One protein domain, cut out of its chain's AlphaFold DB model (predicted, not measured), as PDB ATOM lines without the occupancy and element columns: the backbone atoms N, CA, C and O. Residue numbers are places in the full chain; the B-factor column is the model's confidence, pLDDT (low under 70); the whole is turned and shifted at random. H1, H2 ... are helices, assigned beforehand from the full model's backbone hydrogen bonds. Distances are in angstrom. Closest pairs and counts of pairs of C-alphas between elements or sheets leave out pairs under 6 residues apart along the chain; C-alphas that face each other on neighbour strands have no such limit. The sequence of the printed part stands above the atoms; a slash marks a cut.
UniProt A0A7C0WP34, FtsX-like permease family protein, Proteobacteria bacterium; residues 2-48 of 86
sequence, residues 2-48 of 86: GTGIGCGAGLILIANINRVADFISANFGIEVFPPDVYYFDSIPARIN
ATOM      1  N   GLY A   2     197.994 247.010 149.301       85.31
ATOM      2  CA  GLY A   2     198.836 247.033 150.512       85.31
ATOM      3  C   GLY A   2     199.256 245.654 151.040       85.31
ATOM      4  O   GLY A   2     200.439 245.437 151.272       85.31
ATOM      5  N   THR A   3     198.334 244.688 151.127       86.75
ATOM      6  CA  THR A   3     198.639 243.315 151.584       86.75
ATOM      7  C   THR A   3     199.668 242.605 150.702       86.75
ATOM      8  O   THR A   3     200.548 241.922 151.211       86.75
ATOM      9  N   GLY A   4     199.591 242.789 149.379       88.31
ATOM     10  CA  GLY A   4     200.533 242.179 148.437       88.31
ATOM     11  C   GLY A   4     201.935 242.776 148.557       88.31
ATOM     12  O   GLY A   4     202.916 242.039 148.604       88.31
ATOM     13  N   ILE A   5     202.019 244.104 148.689       92.31
ATOM     14  CA  ILE A   5     203.289 244.811 148.905       92.31
ATOM     15  C   ILE A   5     203.909 244.395 150.243       92.31
ATOM     16  O   ILE A   5     205.082 244.039 150.282       92.31
ATOM     17  N   GLY A   6     203.122 244.380 151.323       90.00
ATOM     18  CA  GLY A   6     203.594 243.978 152.649       90.00
ATOM     19  C   GLY A   6     204.070 242.526 152.690       90.00
ATOM     20  O   GLY A   6     205.140 242.250 153.225       90.00
ATOM     21  N   CYS A   7     203.330 241.609 152.059       90.62
ATOM     22  CA  CYS A   7     203.734 240.209 151.960       90.62
ATOM     23  C   CYS A   7     205.042 240.053 151.173       90.62
ATOM     24  O   CYS A   7     205.952 239.367 151.628       90.62
ATOM     25  N   GLY A   8     205.167 240.714 150.018       91.69
ATOM     26  CA  GLY A   8     206.389 240.672 149.211       91.69
ATOM     27  C   GLY A   8     207.600 241.245 149.949       91.69
ATOM     28  O   GLY A   8     208.645 240.603 150.010       91.69
ATOM     29  N   ALA A   9     207.446 242.414 150.575       91.69
ATOM     30  CA  ALA A   9     208.498 243.040 151.371       91.69
ATOM     31  C   ALA A   9     208.920 242.162 152.561       91.69
ATOM     32  O   ALA A   9     210.114 241.995 152.804       91.69
ATOM     33  N   GLY A  10     207.960 241.551 153.262       89.19
ATOM     34  CA  GLY A  10     208.227 240.631 154.368       89.19
ATOM     35  C   GLY A  10     208.993 239.383 153.928       89.19
ATOM     36  O   GLY A  10     209.983 239.022 154.559       89.19
ATOM     37  N   LEU A  11     208.599 238.761 152.811       90.25
ATOM     38  CA  LEU A  11     209.301 237.598 152.257       90.25
ATOM     39  C   LEU A  11     210.744 237.934 151.864       90.25
ATOM     40  O   LEU A  11     211.655 237.170 152.175       90.25
ATOM     41  N   ILE A  12     210.963 239.086 151.224       90.31
ATOM     42  CA  ILE A  12     212.303 239.554 150.848       90.31
ATOM     43  C   ILE A  12     213.152 239.832 152.094       90.31
ATOM     44  O   ILE A  12     214.319 239.441 152.129       90.31
ATOM     45  N   LEU A  13     212.579 240.467 153.121       89.38
ATOM     46  CA  LEU A  13     213.263 240.728 154.389       89.38
ATOM     47  C   LEU A  13     213.671 239.435 155.091       89.38
ATOM     48  O   LEU A  13     214.825 239.306 155.484       89.38
ATOM     49  N   ILE A  14     212.759 238.465 155.205       87.62
ATOM     50  CA  ILE A  14     213.047 237.176 155.848       87.62
ATOM     51  C   ILE A  14     214.120 236.419 155.061       87.62
ATOM     52  O   ILE A  14     215.058 235.894 155.655       87.62
ATOM     53  N   ALA A  15     214.048 236.419 153.727       85.56
ATOM     54  CA  ALA A  15     215.071 235.806 152.879       85.56
ATOM     55  C   ALA A  15     216.458 236.460 153.029       85.56
ATOM     56  O   ALA A  15     217.472 235.810 152.789       85.56
ATOM     57  N   ASN A  16     216.515 237.729 153.445       87.31
ATOM     58  CA  ASN A  16     217.752 238.483 153.649       87.31
ATOM     59  C   ASN A  16     218.039 238.771 155.133       87.31
ATOM     60  O   ASN A  16     218.828 239.666 155.428       87.31
ATOM     61  N   ILE A  17     217.439 238.023 156.067       84.75
ATOM     62  CA  ILE A  17     217.496 238.339 157.503       84.75
ATOM     63  C   ILE A  17     218.927 238.406 158.045       84.75
ATOM     64  O   ILE A  17     219.257 239.344 158.766       84.75
ATOM     65  N   ASN A  18     219.800 237.489 157.620       83.50
ATOM     66  CA  ASN A  18     221.210 237.487 158.021       83.50
ATOM     67  C   ASN A  18     221.943 238.719 157.470       83.50
ATOM     68  O   ASN A  18     222.646 239.397 158.203       83.50
ATOM     69  N   ARG A  19     221.683 239.101 156.213       84.25
ATOM     70  CA  ARG A  19     222.291 240.291 155.593       84.25
ATOM     71  C   ARG A  19     221.849 241.590 156.270       84.25
ATOM     72  O   ARG A  19     222.632 242.530 156.380       84.25
ATOM     73  N   VAL A  20     220.587 241.657 156.697       85.69
ATOM     74  CA  VAL A  20     220.056 242.786 157.475       85.69
ATOM     75  C   VAL A  20     220.706 242.823 158.857       85.69
ATOM     76  O   VAL A  20     221.109 243.896 159.296       85.69
ATOM     77  N   ALA A  21     220.857 241.669 159.511       82.62
ATOM     78  CA  ALA A  21     221.549 241.561 160.789       82.62
ATOM     79  C   ALA A  21     223.011 242.019 160.676       82.62
ATOM     80  O   ALA A  21     223.421 242.877 161.446       82.62
ATOM     81  N   ASP A  22     223.754 241.555 159.668       82.81
ATOM     82  CA  ASP A  22     225.144 241.957 159.415       82.81
ATOM     83  C   ASP A  22     225.267 243.461 159.152       82.81
ATOM     84  O   ASP A  22     226.168 244.123 159.668       82.81
ATOM     85  N   PHE A  23     224.337 244.030 158.377       85.50
ATOM     86  CA  PHE A  23     224.300 245.465 158.117       85.50
ATOM     87  C   PHE A  23     224.065 246.261 159.406       85.50
ATOM     88  O   PHE A  23     224.738 247.263 159.640       85.50
ATOM     89  N   ILE A  24     223.142 245.821 160.264       84.75
ATOM     90  CA  ILE A  24     222.899 246.464 161.560       84.75
ATOM     91  C   ILE A  24     224.132 246.317 162.456       84.75
ATOM     92  O   ILE A  24     224.597 247.316 163.001       84.75
ATOM     93  N   SER A  25     224.722 245.125 162.544       83.50
ATOM     94  CA  SER A  25     225.928 244.881 163.338       83.50
ATOM     95  C   SER A  25     227.096 245.765 162.894       83.50
ATOM     96  O   SER A  25     227.771 246.359 163.731       83.50
ATOM     97  N   ALA A  26     227.295 245.943 161.583       82.62
ATOM     98  CA  ALA A  26     228.349 246.797 161.035       82.62
ATOM     99  C   ALA A  26     228.142 248.293 161.332       82.62
ATOM    100  O   ALA A  26     229.116 249.019 161.517       82.62
ATOM    101  N   ASN A  27     226.891 248.766 161.378       84.94
ATOM    102  CA  ASN A  27     226.584 250.176 161.645       84.94
ATOM    103  C   ASN A  27     226.536 250.507 163.145       84.94
ATOM    104  O   ASN A  27     226.873 251.623 163.531       84.94
ATOM    105  N   PHE A  28     226.107 249.561 163.984       81.31
ATOM    106  CA  PHE A  28     225.885 249.785 165.415       81.31
ATOM    107  C   PHE A  28     226.965 249.164 166.314       81.31
ATOM    108  O   PHE A  28     226.977 249.442 167.511       81.31
ATOM    109  N   GLY A  29     227.872 248.346 165.771       72.44
ATOM    110  CA  GLY A  29     228.955 247.705 166.528       72.44
ATOM    111  C   GLY A  29     228.477 246.693 167.577       72.44
ATOM    112  O   GLY A  29     229.244 246.335 168.465       72.44
ATOM    113  N   ILE A  30     227.216 246.261 167.494       74.38
ATOM    114  CA  ILE A  30     226.603 245.250 168.362       74.38
ATOM    115  C   ILE A  30     226.351 243.984 167.550       74.38
ATOM    116  O   ILE A  30     225.830 244.060 166.442       74.38
ATOM    117  N   GLU A  31     226.678 242.815 168.092       69.88
ATOM    118  CA  GLU A  31     226.232 241.558 167.494       69.88
ATOM    119  C   GLU A  31     224.738 241.395 167.766       69.88
ATOM    120  O   GLU A  31     224.319 241.169 168.899       69.88
ATOM    121  N   VAL A  32     223.914 241.547 166.723       71.94
ATOM    122  CA  VAL A  32     222.449 241.411 166.835       71.94
ATOM    123  C   VAL A  32     222.056 240.010 167.326       71.94
ATOM    124  O   VAL A  32     221.083 239.862 168.065       71.94
ATOM    125  N   PHE A  33     222.838 238.993 166.955       71.06
ATOM    126  CA  PHE A  33     222.646 237.600 167.356       71.06
ATOM    127  C   PHE A  33     223.974 237.003 167.836       71.06
ATOM    128  O   PHE A  33     224.669 236.376 167.040       71.06
ATOM    129  N   PRO A  34     224.351 237.197 169.112       68.62
ATOM    130  CA  PRO A  34     225.604 236.666 169.629       68.62
ATOM    131  C   PRO A  34     225.533 235.125 169.673       68.62
ATOM    132  O   PRO A  34     224.654 234.573 170.359       68.62
ATOM    133  N   PRO A  35     226.423 234.411 168.960       66.94
ATOM    134  CA  PRO A  35     226.415 232.949 168.890       66.94
ATOM    135  C   PRO A  35     226.667 232.300 170.259       66.94
ATOM    136  O   PRO A  35     226.168 231.206 170.507       66.94
ATOM    137  N   ASP A  36     227.317 233.007 171.186       68.50
ATOM    138  CA  ASP A  36     227.538 232.558 172.570       68.50
ATOM    139  C   ASP A  36     226.238 232.387 173.377       68.50
ATOM    140  O   ASP A  36     226.186 231.617 174.336       68.50
ATOM    141  N   VAL A  37     225.179 233.113 173.002       72.19
ATOM    142  CA  VAL A  37     223.876 233.073 173.685       72.19
ATOM    143  C   VAL A  37     222.882 232.204 172.922       72.19
ATOM    144  O   VAL A  37     222.112 231.465 173.533       72.19
ATOM    145  N   TYR A  38     222.891 232.288 171.587       71.62
ATOM    146  CA  TYR A  38     221.908 231.612 170.741       71.62
ATOM    147  C   TYR A  38     222.392 230.280 170.156       71.62
ATOM    148  O   TYR A  38     221.559 229.535 169.657       71.62
ATOM    149  N   TYR A  39     223.685 229.943 170.233       65.25
ATOM    150  CA  TYR A  39     224.279 228.705 169.694       65.25
ATOM    151  C   TYR A  39     223.965 228.434 168.208       65.25
ATOM    152  O   TYR A  39     224.065 227.299 167.739       65.25
ATOM    153  N   PHE A  40     223.587 229.467 167.452       67.44
ATOM    154  CA  PHE A  40     223.323 229.393 166.020       67.44
ATOM    155  C   PHE A  40     224.237 230.387 165.299       67.44
ATOM    156  O   PHE A  40     224.121 231.589 165.520       67.44
ATOM    157  N   ASP A  41     225.100 229.896 164.403       64.62
ATOM    158  CA  ASP A  41     225.988 230.736 163.577       64.62
ATOM    159  C   ASP A  41     225.217 231.591 162.553       64.62
ATOM    160  O   ASP A  41     225.731 232.562 162.006       64.62
ATOM    161  N   SER A  42     223.976 231.209 162.239       66.81
ATOM    162  CA  SER A  42     223.083 231.953 161.350       66.81
ATOM    163  C   SER A  42     221.629 231.570 161.604       66.81
ATOM    164  O   SER A  42     221.340 230.433 161.985       66.81
ATOM    165  N   ILE A  43     220.695 232.496 161.370       70.62
ATOM    166  CA  ILE A  43     219.265 232.202 161.487       70.62
ATOM    167  C   ILE A  43     218.807 231.523 160.190       70.62
ATOM    168  O   ILE A  43     218.836 232.150 159.123       70.62
ATOM    169  N   PRO A  44     218.360 230.252 160.237       71.88
ATOM    170  CA  PRO A  44     217.807 229.602 159.064       71.88
ATOM    171  C   PRO A  44     216.424 230.194 158.767       71.88
ATOM    172  O   PRO A  44     215.437 229.886 159.432       71.88
ATOM    173  N   ALA A  45     216.340 231.029 157.732       73.88
ATOM    174  CA  ALA A  45     215.094 231.603 157.232       73.88
ATOM    175  C   ALA A  45     214.226 230.534 156.534       73.88
ATOM    176  O   ALA A  45     214.191 230.419 155.309       73.88
ATOM    177  N   ARG A  46     213.544 229.699 157.322       81.69
ATOM    178  CA  ARG A  46     212.652 228.637 156.833       81.69
ATOM    179  C   ARG A  46     211.237 229.187 156.692       81.69
ATOM    180  O   ARG A  46     210.494 229.264 157.661       81.69
ATOM    181  N   ILE A  47     210.867 229.564 155.472       83.50
ATOM    182  CA  ILE A  47     209.528 230.078 155.167       83.50
ATOM    183  C   ILE A  47     208.613 228.912 154.788       83.50
ATOM    184  O   ILE A  47     208.869 228.210 153.809       83.50
ATOM    185  N   ASN A  48     207.523 228.724 155.534       90.06
ATOM    186  CA  ASN A  48     206.455 227.814 155.137       90.06
ATOM    187  C   ASN A  48     205.414 228.571 154.299       90.06
ATOM    188  O   ASN A  48     204.668 229.419 154.797       90.06
TER     189      ASN A  48
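What this domain is: This is residues 2 to 48 of the 86 residues of the protein "FtsX-like permease family protein" of Proteobacteria bacterium (UniProt A0A7C0WP34). Two helices, H1 and H2, follow each other almost end to end and make a wide corner, and from the far end of H2 the chain folds back through a loop to a one-turn helix, H3, and then runs as a tail without a named element back past the corner towards H1. The first part of H1, residues 2 to 10, and the turn at residues 35 to 40, which holds H3, stick out from the rest, and no helix touches another. The printed part has 47 residues, with three named helices in the order H1, H2, H3 and no named strand, and its class is all helix. It is loose, with a radius of gyration of the C-alphas of 12.7 A, and its C-alphas span 37 by 25 by 12 A, an outline that is only just flat.

How they stand to each other: H1, residues 2 to 15, is joined by a tight link of one residue, Asn 16, to H2, residues 17 to 28. H1 and H2 are close but not clearly touching, with 1 pair of C-alphas within 8 A: those of Leu 13 and Val 20, the closest, are 7.7 A apart. Their lines stand at 78 degrees, about perpendicular, and their centres are 18.8 A apart. A short link of 6 residues, 29 to 34, joins H2 to H3, residues 35 to 38, yet H2 and H3 are apart. H1 and H3 are apart as well. Residues 2 to 10, which belong to H1, stand free, and so do residues 35 to 40, of which 35 to 38 belong to H3. In H1 and H2 every O i to N i+4 pair is within hydrogen-bond range. H3, with 4 residues, is too short for such a pair, and its one O i to N i+3 pair is not within range.

Where its parts are: H1 begins at Gly 2, with its C-alpha at (198.836, 247.033, 150.512), and measures 19.9 A from its first to its last C-alpha, that of Ala 15. With 14 residues it is the longest helix. H2 runs from Ile 17, with its C-alpha at (217.496, 238.339, 157.503), to Phe 28 and measures 16.2 A. H3 runs from Pro 35 to Tyr 38, whose C-alpha is at (221.908, 231.612, 170.741). Residues 39 to 48 follow H3 and have no named element.

The domain as a whole: The two C-alphas farthest apart are those of Gly 2 and Asp 36, at 39.0 A, while the first and last printed C-alphas, those of Gly 2 and Asn 48, are 21.2 A apart. Without the stretches that stand free, the body of 32 residues spans 32 by 18 by 8 A. The printed part has no cut, and neither link between the helices is long. The mean pLDDT of the printed part is 80.6, and it is under 70 at residue 31, residues 34 to 36 and residues 39 to 42.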